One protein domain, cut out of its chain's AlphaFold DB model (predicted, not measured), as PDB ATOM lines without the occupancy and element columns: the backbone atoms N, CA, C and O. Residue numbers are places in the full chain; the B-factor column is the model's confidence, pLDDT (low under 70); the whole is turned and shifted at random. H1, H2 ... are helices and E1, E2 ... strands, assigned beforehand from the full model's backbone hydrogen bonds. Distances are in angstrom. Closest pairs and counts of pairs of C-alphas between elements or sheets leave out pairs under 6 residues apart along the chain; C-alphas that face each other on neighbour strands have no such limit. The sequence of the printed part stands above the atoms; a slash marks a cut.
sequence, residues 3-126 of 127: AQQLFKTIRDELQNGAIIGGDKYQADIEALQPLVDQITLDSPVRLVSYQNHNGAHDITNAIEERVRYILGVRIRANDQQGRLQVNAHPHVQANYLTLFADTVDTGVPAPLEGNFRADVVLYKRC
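This is residues 3 to 126 of the 127 residues of an uncharacterized protein of Pseudomonas otitidis (UniProt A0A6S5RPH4). One twisted sheet of four strands has H1 and H2 side by side over one face, while long loops, residues 50 to 60 and 84 to 95, lie on the side away from them with the short H3 among them. The 124 printed residues hold H1, H2, E1, H3, E2, E3 and E4 in that order. The mixed sheet runs E1, E2, E4, E3; the class is mixed, helices and strands. The whole is compact, radius of gyration of the C-alphas 13.9 A, with spans of 41 by 28 by 22 A.

H1, residues 3 to 15, begins at C-alpha 3 (-12.110, -32.594, -48.172) and is 18.5 A long. H2 is residues 29 to 37, 11.7 A; E1, 45 to 49; H3, 61 to 64; E2, 69 to 76, 22.5 A. E3, residues 96 to 109, 32.8 A, bends by 64 degrees at residue 99. E4, residues 115 to 125, 32.2 A, ends at C-alpha 125 (-10.286, -44.692, -43.768).

H1 touches H2 with residues 6 to 10 alone, a helical hairpin at a shallow tilt of 30 degrees, opposite ways; the closest C-alphas, of Leu 6 and Val 36, are 6.6 A apart. Both are on the same face of the sheet, in two layers, helices on one face. H2 lies over E1 at a height over the sheet of 8.9 A. E1 and E2 are parallel, with N 48 and O 71 2.9 A apart, and with H3 form a strand-helix-strand unit, two parallel neighbours with a helix between, its crossover right-handed. H3 only grazes the sheet with residues 63 to 64. E2 and E4 are antiparallel (N 72 and O 121, 2.8 A), as is the hairpin E3 and E4 (N 104 and O 118, 2.9 A). Every O i to N i+4 pair is within hydrogen-bond range in H1, 3 of 5 in H2; H3 is too short for one.

The C-alphas farthest apart, of Asp 42 and Gln 81, are 43.7 A apart. The printed part has no cut. The links H1 to H2, E1 to H3 and E2 to E3 are long. Mean pLDDT of the printed part is 73.2; residues 18 to 27, 50 to 66, 77 to 94 and 111 to 113 are under 70.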
ATOM      1  N   ALA A   3     -11.325 -32.013 -49.274       84.38
ATOM      2  CA  ALA A   3     -12.110 -32.594 -48.172       84.38
ATOM      3  C   ALA A   3     -12.716 -31.532 -47.239       84.38
ATOM      4  O   ALA A   3     -13.852 -31.653 -46.796       84.38
ATOM      5  N   GLN A   4     -11.958 -30.468 -46.959       88.50
ATOM      6  CA  GLN A   4     -12.440 -29.345 -46.156       88.50
ATOM      7  C   GLN A   4     -13.469 -28.514 -46.926       88.50
ATOM      8  O   GLN A   4     -14.402 -27.992 -46.325       88.50
ATOM      9  N   GLN A   5     -13.296 -28.382 -48.245       89.56
ATOM     10  CA  GLN A   5     -14.266 -27.707 -49.104       89.56
ATOM     11  C   GLN A   5     -15.583 -28.484 -49.138       89.56
ATOM     12  O   GLN A   5     -16.612 -27.888 -48.866       89.56
ATOM     13  N   LEU A   6     -15.533 -29.805 -49.345       87.88
ATOM     14  CA  LEU A   6     -16.700 -30.684 -49.263       87.88
ATOM     15  C   LEU A   6     -17.444 -30.527 -47.938       87.88
ATOM     16  O   LEU A   6     -18.651 -30.305 -47.921       87.88
ATOM     17  N   PHE A   7     -16.706 -30.608 -46.830       88.56
ATOM     18  CA  PHE A   7     -17.286 -30.476 -45.502       88.56
ATOM     19  C   PHE A   7     -17.989 -29.123 -45.312       88.56
ATOM     20  O   PHE A   7     -19.115 -29.083 -44.827       88.56
ATOM     21  N   LYS A   8     -17.351 -28.023 -45.738       90.69
ATOM     22  CA  LYS A   8     -17.942 -26.680 -45.673       90.69
ATOM     23  C   LYS A   8     -19.169 -26.545 -46.568       90.69
ATOM     24  O   LYS A   8     -20.183 -26.075 -46.084       90.69
ATOM     25  N   THR A   9     -19.105 -26.996 -47.820       89.81
ATOM     26  CA  THR A   9     -20.235 -26.926 -48.756       89.81
ATOM     27  C   THR A   9     -21.467 -27.607 -48.176       89.81
ATOM     28  O   THR A   9     -22.529 -27.006 -48.127       89.81
ATOM     29  N   ILE A  10     -21.324 -28.825 -47.655       88.50
ATOM     30  CA  ILE A  10     -22.457 -29.570 -47.089       88.50
ATOM     31  C   ILE A  10     -22.997 -28.883 -45.837       88.50
ATOM     32  O   ILE A  10     -24.206 -28.779 -45.653       88.50
ATOM     33  N   ARG A  11     -22.105 -28.380 -44.986       89.00
ATOM     34  CA  ARG A  11     -22.492 -27.619 -43.804       89.00
ATOM     35  C   ARG A  11     -23.283 -26.356 -44.166       89.00
ATOM     36  O   ARG A  11     -24.326 -26.109 -43.568       89.00
ATOM     37  N   ASP A  12     -22.791 -25.577 -45.119       89.06
ATOM     38  CA  ASP A  12     -23.396 -24.310 -45.523       89.06
ATOM     39  C   ASP A  12     -24.755 -24.559 -46.217       89.06
ATOM     40  O   ASP A  12     -25.719 -23.835 -45.986       89.06
ATOM     41  N   GLU A  13     -24.892 -25.648 -46.976       87.12
ATOM     42  CA  GLU A  13     -26.169 -26.073 -47.567       87.12
ATOM     43  C   GLU A  13     -27.196 -26.483 -46.504       87.12
ATOM     44  O   GLU A  13     -28.359 -26.086 -46.566       87.12
ATOM     45  N   LEU A  14     -26.773 -27.190 -45.451       85.31
ATOM     46  CA  LEU A  14     -27.644 -27.490 -44.309       85.31
ATOM     47  C   LEU A  14     -28.092 -26.212 -43.580       85.31
ATOM     48  O   LEU A  14     -29.256 -26.107 -43.184       85.31
ATOM     49  N   GLN A  15     -27.210 -25.216 -43.445       86.56
ATOM     50  CA  GLN A  15     -27.562 -23.889 -42.917       86.56
ATOM     51  C   GLN A  15     -28.554 -23.144 -43.821       86.56
ATOM     52  O   GLN A  15     -29.427 -22.444 -43.315       86.56
ATOM     53  N   ASN A  16     -28.475 -23.346 -45.136       84.38
ATOM     54  CA  ASN A  16     -29.407 -22.776 -46.112       84.38
ATOM     55  C   ASN A  16     -30.713 -23.573 -46.258       84.38
ATOM     56  O   ASN A  16     -31.601 -23.164 -47.003       84.38
ATOM     57  N   GLY A  17     -30.861 -24.683 -45.528       72.56
ATOM     58  CA  GLY A  17     -32.098 -25.458 -45.483       72.56
ATOM     59  C   GLY A  17     -32.147 -26.649 -46.439       72.56
ATOM     60  O   GLY A  17     -33.242 -27.121 -46.733       72.56
ATOM     61  N   ALA A  18     -30.999 -27.172 -46.885       68.75
ATOM     62  CA  ALA A  18     -30.888 -28.431 -47.632       68.75
ATOM     63  C   ALA A  18     -31.180 -29.667 -46.747       68.75
ATOM     64  O   ALA A  18     -30.350 -30.558 -46.562       68.75
ATOM     65  N   ILE A  19     -32.371 -29.696 -46.147       63.44
ATOM     66  CA  ILE A  19     -32.912 -30.786 -45.333       63.44
ATOM     67  C   ILE A  19     -34.282 -31.144 -45.891       63.44
ATOM     68  O   ILE A  19     -35.075 -30.256 -46.196       63.44
ATOM     69  N   ILE A  20     -34.563 -32.446 -46.011       57.72
ATOM     70  CA  ILE A  20     -35.809 -32.951 -46.599       57.72
ATOM     71  C   ILE A  20     -37.029 -32.451 -45.837       57.72
ATOM     72  O   ILE A  20     -37.159 -32.646 -44.625       57.72
ATOM     73  N   GLY A  21     -37.972 -31.931 -46.623       55.19
ATOM     74  CA  GLY A  21     -39.389 -31.892 -46.306       55.19
ATOM     75  C   GLY A  21     -40.026 -33.284 -46.328       55.19
ATOM     76  O   GLY A  21     -39.915 -34.039 -47.289       55.19
ATOM     77  N   GLY A  22     -40.727 -33.607 -45.250       48.09
ATOM     78  CA  GLY A  22     -41.436 -34.863 -45.040       48.09
ATOM     79  C   GLY A  22     -41.417 -35.226 -43.558       48.09
ATOM     80  O   GLY A  22     -40.502 -34.842 -42.833       48.09
ATOM     81  N   ASP A  23     -42.409 -35.988 -43.102       49.12
ATOM     82  CA  ASP A  23     -42.725 -36.220 -41.679       49.12
ATOM     83  C   ASP A  23     -41.635 -36.948 -40.849       49.12
ATOM     84  O   ASP A  23     -41.880 -37.345 -39.709       49.12
ATOM     85  N   LYS A  24     -40.440 -37.191 -41.410       52.81
ATOM     86  CA  LYS A  24     -39.443 -38.137 -40.880       52.81
ATOM     87  C   LYS A  24     -38.101 -37.540 -40.457       52.81
ATOM     88  O   LYS A  24     -37.282 -38.304 -39.955       52.81
ATOM     89  N   TYR A  25     -37.861 -36.234 -40.593       64.75
ATOM     90  CA  TYR A  25     -36.657 -35.584 -40.037       64.75
ATOM     91  C   TYR A  25     -35.328 -36.233 -40.510       64.75
ATOM     92  O   TYR A  25     -34.531 -36.705 -39.698       64.75
ATOM     93  N   GLN A  26     -35.095 -36.317 -41.829       67.44
ATOM     94  CA  GLN A  26     -33.878 -36.900 -42.433       67.44
ATOM     95  C   GLN A  26     -33.179 -35.908 -43.374       67.44
ATOM     96  O   GLN A  26     -33.816 -35.015 -43.925       67.44
ATOM     97  N   ALA A  27     -31.863 -36.059 -43.561       69.44
ATOM     98  CA  ALA A  27     -31.109 -35.269 -44.534       69.44
ATOM     99  C   ALA A  27     -31.413 -35.716 -45.972       69.44
ATOM    100  O   ALA A  27     -31.600 -36.913 -46.213       69.44
ATOM    101  N   ASP A  28     -31.424 -34.764 -46.912       74.62
ATOM    102  CA  ASP A  28     -31.732 -35.043 -48.316       74.62
ATOM    103  C   ASP A  28     -30.545 -35.606 -49.052       74.62
ATOM    104  O   ASP A  28     -29.709 -34.870 -49.560       74.62
ATOM    105  N   ILE A  29     -30.455 -36.928 -49.108       73.50
ATOM    106  CA  ILE A  29     -29.370 -37.563 -49.843       73.50
ATOM    107  C   ILE A  29     -29.468 -37.253 -51.337       73.50
ATOM    108  O   ILE A  29     -28.429 -37.057 -51.957       73.50
ATOM    109  N   GLU A  30     -30.666 -37.145 -51.913       73.69
ATOM    110  CA  GLU A  30     -30.823 -36.843 -53.340       73.69
ATOM    111  C   GLU A  30     -30.411 -35.401 -53.662       73.69
ATOM    112  O   GLU A  30     -29.783 -35.172 -54.695       73.69
ATOM    113  N   ALA A  31     -30.670 -34.444 -52.764       73.75
ATOM    114  CA  ALA A  31     -30.217 -33.061 -52.937       73.75
ATOM    115  C   ALA A  31     -28.735 -32.850 -52.573       73.75
ATOM    116  O   ALA A  31     -28.056 -32.029 -53.193       73.75
ATOM    117  N   LEU A  32     -28.207 -33.582 -51.588       77.62
ATOM    118  CA  LEU A  32     -26.835 -33.409 -51.104       77.62
ATOM    119  C   LEU A  32     -25.804 -34.211 -51.918       77.62
ATOM    120  O   LEU A  32     -24.666 -33.762 -52.059       77.62
ATOM    121  N   GLN A  33     -26.162 -35.372 -52.479       81.19
ATOM    122  CA  GLN A  33     -25.243 -36.216 -53.260       81.19
ATOM    123  C   GLN A  33     -24.637 -35.493 -54.482       81.19
ATOM    124  O   GLN A  33     -23.422 -35.595 -54.658       81.19
ATOM    125  N   PRO A  34     -25.379 -34.682 -55.267       83.00
ATOM    126  CA  PRO A  34     -24.797 -33.900 -56.359       83.00
ATOM    127  C   PRO A  34     -23.667 -32.960 -55.924       83.00
ATOM    128  O   PRO A  34     -22.761 -32.694 -56.708       83.00
ATOM    129  N   LEU A  35     -23.700 -32.440 -54.693       83.12
ATOM    130  CA  LEU A  35     -22.653 -31.562 -54.154       83.12
ATOM    131  C   LEU A  35     -21.393 -32.352 -53.789       83.12
ATOM    132  O   LEU A  35     -20.273 -31.870 -53.960       83.12
ATOM    133  N   VAL A  36     -21.587 -33.580 -53.305       83.00
ATOM    134  CA  VAL A  36     -20.506 -34.531 -53.044       83.00
ATOM    135  C   VAL A  36     -19.833 -34.935 -54.354       83.00
ATOM    136  O   VAL A  36     -18.606 -34.919 -54.436       83.00
ATOM    137  N   ASP A  37     -20.622 -35.220 -55.390       80.44
ATOM    138  CA  ASP A  37     -20.132 -35.673 -56.698       80.44
ATOM    139  C   ASP A  37     -19.372 -34.575 -57.464       80.44
ATOM    140  O   ASP A  37     -18.460 -34.869 -58.236       80.44
ATOM    141  N   GLN A  38     -19.707 -33.302 -57.230       79.62
ATOM    142  CA  GLN A  38     -19.014 -32.148 -57.814       79.62
ATOM    143  C   GLN A  38     -17.623 -31.900 -57.211       79.62
ATOM    144  O   GLN A  38     -16.804 -31.207 -57.821       79.62
ATOM    145  N   ILE A  39     -17.339 -32.439 -56.021       80.56
ATOM    146  CA  ILE A  39     -16.062 -32.238 -55.334       80.56
ATOM    147  C   ILE A  39     -15.223 -33.507 -55.446       80.56
ATOM    148  O   ILE A  39     -15.337 -34.446 -54.658       80.56
ATOM    149  N   THR A  40     -14.312 -33.505 -56.417       73.31
ATOM    150  CA  THR A  40     -13.401 -34.625 -56.645       73.31
ATOM    151  C   THR A  40     -12.402 -34.759 -55.496       73.31
ATOM    152  O   THR A  40     -11.498 -33.938 -55.317       73.31
ATOM    153  N   LEU A  41     -12.545 -35.835 -54.730       76.75
ATOM    154  CA  LEU A  41     -11.522 -36.335 -53.817       76.75
ATOM    155  C   LEU A  41     -10.676 -37.414 -54.495       76.75
ATOM    156  O   LEU A  41     -11.024 -37.936 -55.551       76.75
ATOM    157  N   ASP A  42      -9.562 -37.790 -53.864       81.88
ATOM    158  CA  ASP A  42      -8.692 -38.885 -54.315       81.88
ATOM    159  C   ASP A  42      -9.385 -40.263 -54.287       81.88
ATOM    160  O   ASP A  42      -8.795 -41.278 -54.652       81.88
ATOM    161  N   SER A  43     -10.627 -40.330 -53.807       76.88
ATOM    162  CA  SER A  43     -11.453 -41.529 -53.723       76.88
ATOM    163  C   SER A  43     -12.929 -41.140 -53.583       76.88
ATOM    164  O   SER A  43     -13.214 -40.049 -53.083       76.88
ATOM    165  N   PRO A  44     -13.868 -42.026 -53.965       78.25
ATOM    166  CA  PRO A  44     -15.293 -41.760 -53.818       78.25
ATOM    167  C   PRO A  44     -15.668 -41.540 -52.350       78.25
ATOM    168  O   PRO A  44     -15.162 -42.221 -51.446       78.25
ATOM    169  N   VAL A  45     -16.578 -40.593 -52.139       82.81
ATOM    170  CA  VAL A  45     -17.200 -40.313 -50.847       82.81
ATOM    171  C   VAL A  45     -18.572 -40.952 -50.833       82.81
ATOM    172  O   VAL A  45     -19.357 -40.776 -51.764       82.81
ATOM    173  N   ARG A  46     -18.891 -41.656 -49.753       84.38
ATOM    174  CA  ARG A  46     -20.265 -42.072 -49.497       84.38
ATOM    175  C   ARG A  46     -20.947 -41.078 -48.570       84.38
ATOM    176  O   ARG A  46     -20.511 -40.926 -47.431       84.38
ATOM    177  N   LEU A  47     -22.026 -40.454 -49.037       81.19
ATOM    178  CA  LEU A  47     -22.933 -39.694 -48.183       81.19
ATOM    179  C   LEU A  47     -23.923 -40.642 -47.492       81.19
ATOM    180  O   LEU A  47     -24.455 -41.557 -48.124       81.19
ATOM    181  N   VAL A  48     -24.160 -40.434 -46.198       79.06
ATOM    182  CA  VAL A  48     -25.108 -41.228 -45.407       79.06
ATOM    183  C   VAL A  48     -25.931 -40.321 -44.496       79.06
ATOM    184  O   VAL A  48     -25.372 -39.489 -43.784       79.06
ATOM    185  N   SER A  49     -27.249 -40.536 -44.477       77.19
ATOM    186  CA  SER A  49     -28.188 -39.945 -43.518       77.19
ATOM    187  C   SER A  49     -28.517 -40.983 -42.443       77.19
ATOM    188  O   SER A  49     -28.771 -42.137 -42.783       77.19
ATOM    189  N   TYR A  50     -28.488 -40.614 -41.161       69.94
ATOM    190  CA  TYR A  50     -28.782 -41.529 -40.045       69.94
ATOM    191  C   TYR A  50     -29.592 -40.827 -38.944       69.94
ATOM    192  O   TYR A  50     -29.457 -39.622 -38.735       69.94
ATOM    193  N   GLN A  51     -30.449 -41.578 -38.236       60.59
ATOM    194  CA  GLN A  51     -31.400 -41.020 -37.256       60.59
ATOM    195  C   GLN A  51     -31.031 -41.285 -35.783       60.59
ATOM    196  O   GLN A  51     -31.179 -40.397 -34.939       60.59
ATOM    197  N   ASN A  52     -30.523 -42.479 -35.454       51.72
ATOM    198  CA  ASN A  52     -30.397 -42.944 -34.066       51.72
ATOM    199  C   ASN A  52     -28.960 -42.947 -33.516       51.72
ATOM    200  O   ASN A  52     -27.988 -43.096 -34.251       51.72
ATOM    201  N   HIS A  53     -28.862 -42.832 -32.182       48.62
ATOM    202  CA  HIS A  53     -27.624 -42.910 -31.390       48.62
ATOM    203  C   HIS A  53     -26.904 -44.263 -31.525       48.62
ATOM    204  O   HIS A  53     -25.673 -44.306 -31.493       48.62
ATOM    205  N   ASN A  54     -27.655 -45.350 -31.727       45.53
ATOM    206  CA  ASN A  54     -27.096 -46.659 -32.048       45.53
ATOM    207  C   ASN A  54     -26.670 -46.636 -33.511       45.53
ATOM    208  O   ASN A  54     -27.462 -46.930 -34.405       45.53
ATOM    209  N   GLY A  55     -25.441 -46.162 -33.706       43.25
ATOM    210  CA  GLY A  55     -24.852 -45.847 -34.990       43.25
ATOM    211  C   GLY A  55     -25.168 -46.879 -36.063       43.25
ATOM    212  O   GLY A  55     -25.025 -48.080 -35.859       43.25
ATOM    213  N   ALA A  56     -25.581 -46.362 -37.216       46.22
ATOM    214  CA  ALA A  56     -25.124 -46.880 -38.492       46.22
ATOM    215  C   ALA A  56     -25.203 -48.409 -38.683       46.22
ATOM    216  O   ALA A  56     -24.299 -48.996 -39.258       46.22
ATOM    217  N   HIS A  57     -26.317 -49.058 -38.325       45.31
ATOM    218  CA  HIS A  57     -26.690 -50.263 -39.085       45.31
ATOM    219  C   HIS A  57     -27.074 -49.913 -40.536       45.31
ATOM    220  O   HIS A  57     -27.037 -50.779 -41.405       45.31
ATOM    221  N   ASP A  58     -27.361 -48.634 -40.817       49.97
ATOM    222  CA  ASP A  58     -27.584 -48.120 -42.173       49.97
ATOM    223  C   ASP A  58     -26.279 -47.990 -42.988       49.97
ATOM    224  O   ASP A  58     -26.308 -48.087 -44.219       49.97
ATOM    225  N   ILE A  59     -25.114 -47.835 -42.336       56.31
ATOM    226  CA  ILE A  59     -23.804 -47.957 -43.000       56.31
ATOM    227  C   ILE A  59     -23.407 -49.420 -42.926       56.31
ATOM    228  O   ILE A  59     -22.692 -49.857 -42.034       56.31
ATOM    229  N   THR A  60     -23.928 -50.207 -43.860       58.59
ATOM    230  CA  THR A  60     -23.570 -51.625 -43.929       58.59
ATOM    231  C   THR A  60     -22.049 -51.789 -44.036       58.59
ATOM    232  O   THR A  60     -21.389 -51.004 -44.720       58.59
ATOM    233  N   ASN A  61     -21.487 -52.839 -43.430       59.56
ATOM    234  CA  ASN A  61     -20.050 -53.160 -43.522       59.56
ATOM    235  C   ASN A  61     -19.551 -53.181 -44.983       59.56
ATOM    236  O   ASN A  61     -18.430 -52.779 -45.278       59.56
ATOM    237  N   ALA A  62     -20.430 -53.546 -45.922       55.31
ATOM    238  CA  ALA A  62     -20.167 -53.521 -47.359       55.31
ATOM    239  C   ALA A  62     -19.882 -52.115 -47.931       55.31
ATOM    240  O   ALA A  62     -19.213 -52.000 -48.956       55.31
ATOM    241  N   ILE A  63     -20.393 -51.049 -47.313       65.56
ATOM    242  CA  ILE A  63     -20.068 -49.662 -47.663       65.56
ATOM    243  C   ILE A  63     -18.712 -49.287 -47.055       65.56
ATOM    244  O   ILE A  63     -17.839 -48.818 -47.785       65.56
ATOM    245  N   GLU A  64     -18.511 -49.543 -45.759       65.38
ATOM    246  CA  GLU A  64     -17.266 -49.215 -45.042       65.38
ATOM    247  C   GLU A  64     -16.027 -49.891 -45.656       65.38
ATOM    248  O   GLU A  64     -14.931 -49.328 -45.714       65.38
ATOM    249  N   GLU A  65     -16.182 -51.096 -46.198       67.00
ATOM    250  CA  GLU A  65     -15.080 -51.818 -46.830       67.00
ATOM    251  C   GLU A  65     -14.698 -51.279 -48.216       67.00
ATOM    252  O   GLU A  65     -13.584 -51.541 -48.680       67.00
ATOM    253  N   ARG A  66     -15.574 -50.507 -48.877       69.56
ATOM    254  CA  ARG A  66     -15.435 -50.147 -50.301       69.56
ATOM    255  C   ARG A  66     -15.104 -48.683 -50.560       69.56
ATOM    256  O   ARG A  66     -14.646 -48.371 -51.657       69.56
ATOM    257  N   VAL A  67     -15.316 -47.787 -49.594       81.00
ATOM    258  CA  VAL A  67     -15.062 -46.349 -49.782       81.00
ATOM    259  C   VAL A  67     -14.003 -45.817 -48.832       81.00
ATOM    260  O   VAL A  67     -13.873 -46.246 -47.690       81.00
ATOM    261  N   ARG A  68     -13.227 -44.835 -49.291       85.44
ATOM    262  CA  ARG A  68     -12.187 -44.219 -48.459       85.44
ATOM    263  C   ARG A  68     -12.728 -43.115 -47.563       85.44
ATOM    264  O   ARG A  68     -12.148 -42.863 -46.510       85.44
ATOM    265  N   TYR A  69     -13.814 -42.468 -47.973       87.12
ATOM    266  CA  TYR A  69     -14.425 -41.367 -47.241       87.12
ATOM    267  C   TYR A  69     -15.904 -41.641 -46.999       87.12
ATOM    268  O   TYR A  69     -16.616 -42.085 -47.901       87.12
ATOM    269  N   ILE A  70     -16.359 -41.331 -45.790       86.25
ATOM    270  CA  ILE A  70     -17.771 -41.372 -45.412       86.25
ATOM    271  C   ILE A  70     -18.136 -39.987 -44.896       86.25
ATOM    272  O   ILE A  70     -17.487 -39.480 -43.987       86.25
ATOM    273  N   LEU A  71     -19.167 -39.384 -45.473       87.19
ATOM    274  CA  LEU A  71     -19.756 -38.143 -44.998       87.19
ATOM    275  C   LEU A  71     -21.108 -38.471 -44.361       87.19
ATOM    276  O   LEU A  71     -22.067 -38.805 -45.049       87.19
ATOM    277  N   GLY A  72     -21.162 -38.422 -43.036       85.06
ATOM    278  CA  GLY A  72     -22.381 -38.648 -42.271       85.06
ATOM    279  C   GLY A  72     -23.103 -37.337 -41.992       85.06
ATOM    280  O   GLY A  72     -22.484 -36.395 -41.497       85.06
ATOM    281  N   VAL A  73     -24.413 -37.304 -42.236       82.69
ATOM    282  CA  VAL A  73     -25.307 -36.211 -41.840       82.69
ATOM    283  C   VAL A  73     -26.440 -36.767 -40.976       82.69
ATOM    284  O   VAL A  73     -27.112 -37.719 -41.363       82.69
ATOM    285  N   ARG A  74     -26.681 -36.181 -39.803       80.06
ATOM    286  CA  ARG A  74     -27.843 -36.503 -38.958       80.06
ATOM    287  C   ARG A  74     -28.607 -35.255 -38.621       80.06
ATOM    288  O   ARG A  74     -28.039 -34.333 -38.052       80.06
ATOM    289  N   ILE A  75     -29.904 -35.276 -38.882       78.69
ATOM    290  CA  ILE A  75     -30.814 -34.246 -38.398       78.69
ATOM    291  C   ILE A  75     -31.267 -34.647 -36.999       78.69
ATOM    292  O   ILE A  75     -31.787 -35.742 -36.782       78.69
ATOM    293  N   ARG A  76     -31.033 -33.775 -36.024       74.88
ATOM    294  CA  ARG A  76     -31.485 -33.967 -34.652       74.88
ATOM    295  C   ARG A  76     -32.964 -33.632 -34.585       74.88
ATOM    296  O   ARG A  76     -33.344 -32.472 -34.723       74.88
ATOM    297  N   ALA A  77     -33.782 -34.642 -34.327       63.56
ATOM    298  CA  ALA A  77     -35.118 -34.420 -33.809       63.56
ATOM    299  C   ALA A  77     -35.032 -34.198 -32.292       63.56
ATOM    300  O   ALA A  77     -34.235 -34.842 -31.597       63.56
ATOM    301  N   ASN A  78     -35.866 -33.298 -31.776       56.81
ATOM    302  CA  ASN A  78     -36.146 -33.267 -30.347       56.81
ATOM    303  C   ASN A  78     -36.856 -34.571 -29.966       56.81
ATOM    304  O   ASN A  78     -37.652 -35.101 -30.746       56.81
ATOM    305  N   ASP A  79     -36.566 -35.109 -28.783       57.00
ATOM    306  CA  ASP A  79     -37.356 -36.221 -28.264       57.00
ATOM    307  C   ASP A  79     -38.799 -35.779 -27.943       57.00
ATOM    308  O   ASP A  79     -39.146 -34.596 -27.998       57.00
ATOM    309  N   GLN A  80     -39.666 -36.733 -27.588       48.09
ATOM    310  CA  GLN A  80     -41.063 -36.453 -27.215       48.09
ATOM    311  C   GLN A  80     -41.204 -35.513 -25.998       48.09
ATOM    312  O   GLN A  80     -42.310 -35.070 -25.698       48.09
ATOM    313  N   GLN A  81     -40.108 -35.208 -25.296       53.41
ATOM    314  CA  GLN A  81     -40.043 -34.302 -24.148       53.41
ATOM    315  C   GLN A  81     -39.419 -32.943 -24.517       53.41
ATOM    316  O   GLN A  81     -39.171 -32.124 -23.633       53.41
ATOM    317  N   GLY A  82     -39.153 -32.696 -25.805       53.16
ATOM    318  CA  GLY A  82     -38.561 -31.459 -26.304       53.16
ATOM    319  C   GLY A  82     -37.071 -31.309 -26.023       53.16
ATOM    320  O   GLY A  82     -36.523 -30.225 -26.211       53.16
ATOM    321  N   ARG A  83     -36.387 -32.370 -25.583       56.59
ATOM    322  CA  ARG A  83     -34.949 -32.324 -25.330       56.59
ATOM    323  C   ARG A  83     -34.195 -32.642 -26.610       56.59
ATOM    324  O   ARG A  83     -34.473 -33.626 -27.299       56.59
ATOM    325  N   LEU A  84     -33.200 -31.810 -26.902       55.72
ATOM    326  CA  LEU A  84     -32.253 -32.070 -27.974       55.72
ATOM    327  C   LEU A  84     -31.487 -33.353 -27.634       55.72
ATOM    328  O   LEU A  84     -30.792 -33.405 -26.616       55.72
ATOM    329  N   GLN A  85     -31.587 -34.386 -28.473       57.03
ATOM    330  CA  GLN A  85     -30.762 -35.570 -28.269       57.03
ATOM    331  C   GLN A  85     -29.278 -35.191 -28.373       57.03
ATOM    332  O   GLN A  85     -28.862 -34.439 -29.265       57.03
ATOM    333  N   VAL A  86     -28.492 -35.685 -27.413       54.25
ATOM    334  CA  VAL A  86     -27.058 -35.397 -27.281       54.25
ATOM    335  C   VAL A  86     -26.321 -35.794 -28.565       54.25
ATOM    336  O   VAL A  86     -26.772 -36.676 -29.306       54.25
ATOM    337  N   ASN A  87     -25.198 -35.120 -28.838       52.88
ATOM    338  CA  ASN A  87     -24.328 -35.390 -29.983       52.88
ATOM    339  C   ASN A  87     -24.084 -36.903 -30.089       52.88
ATOM    340  O   ASN A  87     -23.506 -37.501 -29.184       52.88
ATOM    341  N   ALA A  88     -24.518 -37.513 -31.187       54.41
ATOM    342  CA  ALA A  88     -24.183 -38.895 -31.493       54.41
ATOM    343  C   ALA A  88     -23.629 -38.908 -32.907       54.41
ATOM    344  O   ALA A  88     -24.375 -38.795 -33.878       54.41
ATOM    345  N   HIS A  89     -22.305 -38.976 -32.999       59.91
ATOM    346  CA  HIS A  89     -21.633 -39.223 -34.262       59.91
ATOM    347  C   HIS A  89     -21.887 -40.679 -34.668       59.91
ATOM    348  O   HIS A  89     -21.980 -41.549 -33.793       59.91
ATOM    349  N   PRO A  90     -22.025 -40.971 -35.968       57.44
ATOM    350  CA  PRO A  90     -22.274 -42.319 -36.423       57.44
ATOM    351  C   PRO A  90     -21.039 -43.143 -36.071       57.44
ATOM    352  O   PRO A  90     -19.899 -42.750 -36.341       57.44
ATOM    353  N   HIS A  91     -21.275 -44.263 -35.397       62.69
ATOM    354  CA  HIS A  91     -20.227 -45.224 -35.114       62.69
ATOM    355  C   HIS A  91     -19.877 -45.938 -36.419       62.69
ATOM    356  O   HIS A  91     -20.740 -46.584 -37.003       62.69
ATOM    357  N   VAL A  92     -18.640 -45.779 -36.873       66.00
ATOM    358  CA  VAL A  92     -18.074 -46.509 -38.013       66.00
ATOM    359  C   VAL A  92     -17.250 -47.674 -37.464       66.00
ATOM    360  O   VAL A  92     -16.482 -47.475 -36.521       66.00
ATOM    361  N   GLN A  93     -17.453 -48.886 -37.987       60.25
ATOM    362  CA  GLN A  93     -16.873 -50.120 -37.428       60.25
ATOM    363  C   GLN A  93     -15.435 -50.370 -37.905       60.25
ATOM    364  O   GLN A  93     -14.634 -50.968 -37.187       60.25
ATOM    365  N   ALA A  94     -15.090 -49.919 -39.110       64.38
ATOM    366  CA  ALA A  94     -13.741 -50.021 -39.663       64.38
ATOM    367  C   ALA A  94     -12.783 -48.919 -39.145       64.38
ATOM    368  O   ALA A  94     -13.216 -47.936 -38.549       64.38
ATOM    369  N   ASN A  95     -11.471 -49.061 -39.419       76.94
ATOM    370  CA  ASN A  95     -10.400 -48.096 -39.091       76.94
ATOM    371  C   ASN A  95     -10.610 -46.725 -39.772       76.94
ATOM    372  O   ASN A  95      -9.906 -46.363 -40.715       76.94
ATOM    373  N   TYR A  96     -11.586 -45.949 -39.321       81.44
ATOM    374  CA  TYR A  96     -11.871 -44.606 -39.804       81.44
ATOM    375  C   TYR A  96     -11.453 -43.573 -38.764       81.44
ATOM    376  O   TYR A  96     -11.779 -43.671 -37.584       81.44
ATOM    377  N   LEU A  97     -10.766 -42.535 -39.230       87.00
ATOM    378  CA  LEU A  97     -10.476 -41.347 -38.445       87.00
ATOM    379  C   LEU A  97     -11.497 -40.260 -38.778       87.00
ATOM    380  O   LEU A  97     -11.807 -40.020 -39.948       87.00
ATOM    381  N   THR A  98     -11.980 -39.565 -37.751       88.44
ATOM    382  CA  THR A  98     -12.759 -38.334 -37.931       88.44
ATOM    383  C   THR A  98     -11.826 -37.235 -38.436       88.44
ATOM    384  O   THR A  98     -10.895 -36.849 -37.733       88.44
ATOM    385  N   LEU A  99     -12.054 -36.740 -39.657       88.75
ATOM    386  CA  LEU A  99     -11.311 -35.603 -40.210       88.75
ATOM    387  C   LEU A  99     -11.915 -34.271 -39.775       88.75
ATOM    388  O   LEU A  99     -11.192 -33.368 -39.364       88.75
ATOM    389  N   PHE A 100     -13.235 -34.151 -39.897       90.25
ATOM    390  CA  PHE A 100     -13.990 -32.952 -39.553       90.25
ATOM    391  C   PHE A 100     -15.319 -33.364 -38.932       90.25
ATOM    392  O   PHE A 100     -15.942 -34.320 -39.395       90.25
ATOM    393  N   ALA A 101     -15.747 -32.640 -37.906       88.81
ATOM    394  CA  ALA A 101     -17.049 -32.796 -37.282       88.81
ATOM    395  C   ALA A 101     -17.558 -31.415 -36.869       88.81
ATOM    396  O   ALA A 101     -16.778 -30.598 -36.381       88.81
ATOM    397  N   ASP A 102     -18.840 -31.158 -37.091       87.69
ATOM    398  CA  ASP A 102     -19.489 -29.900 -36.733       87.69
ATOM    399  C   ASP A 102     -20.981 -30.146 -36.496       87.69
ATOM    400  O   ASP A 102     -21.554 -31.122 -36.995       87.69
ATOM    401  N   THR A 103     -21.601 -29.251 -35.738       85.94
ATOM    402  CA  THR A 103     -23.046 -29.225 -35.524       85.94
ATOM    403  C   THR A 103     -23.554 -27.859 -35.946       85.94
ATOM    404  O   THR A 103     -23.113 -26.846 -35.407       85.94
ATOM    405  N   VAL A 104     -24.514 -27.824 -36.867       84.69
ATOM    406  CA  VAL A 104     -25.089 -26.566 -37.355       84.69
ATOM    407  C   VAL A 104     -26.567 -26.450 -37.059       84.69
ATOM    408  O   VAL A 104     -27.311 -27.420 -37.197       84.69
ATOM    409  N   ASP A 105     -26.990 -25.246 -36.677       84.50
ATOM    410  CA  ASP A 105     -28.388 -24.846 -36.777       84.50
ATOM    411  C   ASP A 105     -28.720 -24.690 -38.261       84.50
ATOM    412  O   ASP A 105     -28.006 -24.040 -39.026       84.50
ATOM    413  N   THR A 106     -29.774 -25.360 -38.677       81.19
ATOM    414  CA  THR A 106     -30.128 -25.503 -40.084       81.19
ATOM    415  C   THR A 106     -31.054 -24.371 -40.509       81.19
ATOM    416  O   THR A 106     -31.532 -23.619 -39.664       81.19
ATOM    417  N   GLY A 107     -31.349 -24.242 -41.800       78.06
ATOM    418  CA  GLY A 107     -32.322 -23.251 -42.283       78.06
ATOM    419  C   GLY A 107     -33.789 -23.625 -42.026       78.06
ATOM    420  O   GLY A 107     -34.681 -22.839 -42.339       78.06
ATOM    421  N   VAL A 108     -34.060 -24.823 -41.491       77.56
ATOM    422  CA  VAL A 108     -35.415 -25.389 -41.396       77.56
ATOM    423  C   VAL A 108     -35.970 -25.255 -39.971       77.56
ATOM    424  O   VAL A 108     -35.353 -25.786 -39.043       77.56
ATOM    425  N   PRO A 109     -37.142 -24.615 -39.779       76.56
ATOM    426  CA  PRO A 109     -37.779 -24.494 -38.469       76.56
ATOM    427  C   PRO A 109     -38.148 -25.852 -37.865       76.56
ATOM    428  O   PRO A 109     -38.719 -26.709 -38.543       76.56
ATOM    429  N   ALA A 110     -37.866 -26.036 -36.575       74.06
ATOM    430  CA  ALA A 110     -38.265 -27.223 -35.830       74.06
ATOM    431  C   ALA A 110     -39.668 -27.050 -35.201       74.06
ATOM    432  O   ALA A 110     -40.038 -25.935 -34.834       74.06
ATOM    433  N   PRO A 111     -40.446 -28.137 -34.998       69.75
ATOM    434  CA  PRO A 111     -41.815 -28.061 -34.470       69.75
ATOM    435  C   PRO A 111     -41.950 -27.492 -33.055       69.75
ATOM    436  O   PRO A 111     -43.020 -27.011 -32.697       69.75
ATOM    437  N   LEU A 112     -40.907 -27.618 -32.230       67.50
ATOM    438  CA  LEU A 112     -40.970 -27.259 -30.812       67.50
ATOM    439  C   LEU A 112     -40.359 -25.883 -30.534       67.50
ATOM    440  O   LEU A 112     -40.978 -25.119 -29.805       67.50
ATOM    441  N   GLU A 113     -39.200 -25.557 -31.118       65.81
ATOM    442  CA  GLU A 113     -38.593 -24.218 -31.062       65.81
ATOM    443  C   GLU A 113     -37.338 -24.143 -31.953       65.81
ATOM    444  O   GLU A 113     -36.611 -25.131 -32.077       65.81
ATOM    445  N   GLY A 114     -37.046 -22.967 -32.524       76.88
ATOM    446  CA  GLY A 114     -35.824 -22.710 -33.295       76.88
ATOM    447  C   GLY A 114     -35.765 -23.461 -34.627       76.88
ATOM    448  O   GLY A 114     -36.793 -23.726 -35.251       76.88
ATOM    449  N   ASN A 115     -34.554 -23.807 -35.060       79.31
ATOM    450  CA  ASN A 115     -34.321 -24.603 -36.263       79.31
ATOM    451  C   ASN A 115     -33.849 -26.012 -35.895       79.31
ATOM    452  O   ASN A 115     -33.307 -26.235 -34.809       79.31
ATOM    453  N   PHE A 116     -34.004 -26.971 -36.810       77.88
ATOM    454  CA  PHE A 116     -33.352 -28.268 -36.643       77.88
ATOM    455  C   PHE A 116     -31.845 -28.086 -36.527       77.88
ATOM    456  O   PHE A 116     -31.274 -27.165 -37.112       77.88
ATOM    457  N   ARG A 117     -31.193 -29.007 -35.822       81.50
ATOM    458  CA  ARG A 117     -29.733 -29.102 -35.796       81.50
ATOM    459  C   ARG A 117     -29.273 -30.273 -36.633       81.50
ATOM    460  O   ARG A 117     -29.888 -31.333 -36.572       81.50
ATOM    461  N   ALA A 118     -28.180 -30.105 -37.360       81.75
ATOM    462  CA  ALA A 118     -27.558 -31.167 -38.128       81.75
ATOM    463  C   ALA A 118     -26.143 -31.448 -37.619       81.75
ATOM    464  O   ALA A 118     -25.341 -30.529 -37.488       81.75
ATOM    465  N   ASP A 119     -25.840 -32.718 -37.365       83.25
ATOM    466  CA  ASP A 119     -24.480 -33.204 -37.151       83.25
ATOM    467  C   ASP A 119     -23.878 -33.625 -38.480       83.25
ATOM    468  O   ASP A 119     -24.420 -34.507 -39.149       83.25
ATOM    469  N   VAL A 120     -22.744 -33.030 -38.834       85.75
ATOM    470  CA  VAL A 120     -21.996 -33.353 -40.049       85.75
ATOM    471  C   VAL A 120     -20.642 -33.898 -39.645       85.75
ATOM    472  O   VAL A 120     -19.917 -33.263 -38.879       85.75
ATOM    473  N   VAL A 121     -20.279 -35.069 -40.162       87.19
ATOM    474  CA  VAL A 121     -18.990 -35.702 -39.869       87.19
ATOM    475  C   VAL A 121     -18.383 -36.269 -41.141       87.19
ATOM    476  O   VAL A 121     -19.020 -37.057 -41.833       87.19
ATOM    477  N   LEU A 122     -17.139 -35.897 -41.437       88.62
ATOM    478  CA  LEU A 122     -16.347 -36.513 -42.495       88.62
ATOM    479  C   LEU A 122     -15.326 -37.472 -41.886       88.62
ATOM    480  O   LEU A 122     -14.427 -37.060 -41.150       88.62
ATOM    481  N   TYR A 123     -15.426 -38.735 -42.268       87.31
ATOM    482  CA  TYR A 123     -14.488 -39.789 -41.922       87.31
ATOM    483  C   TYR A 123     -13.554 -40.095 -43.085       87.31
ATOM    484  O   TYR A 123     -13.953 -40.047 -44.251       87.31
ATOM    485  N   LYS A 124     -12.321 -40.488 -42.763       88.38
ATOM    486  CA  LYS A 124     -11.361 -41.053 -43.712       88.38
ATOM    487  C   LYS A 124     -10.849 -42.383 -43.199       88.38
ATOM    488  O   LYS A 124     -10.398 -42.474 -42.061       88.38
ATOM    489  N   ARG A 125     -10.871 -43.392 -44.061       85.50
ATOM    490  CA  ARG A 125     -10.286 -44.692 -43.768       85.50
ATOM    491  C   ARG A 125      -8.772 -44.551 -43.640       85.50
ATOM    492  O   ARG A 125      -8.106 -44.057 -44.558       85.50
ATOM    493  N   CYS A 126      -8.253 -44.964 -42.497       78.31
ATOM    494  CA  CYS A 126      -6.834 -45.139 -42.255       78.31
ATOM    495  C   CYS A 126      -6.394 -46.517 -42.779       78.31
ATOM    496  O   CYS A 126      -7.203 -47.449 -42.757       78.31
TER     497      CYS A 126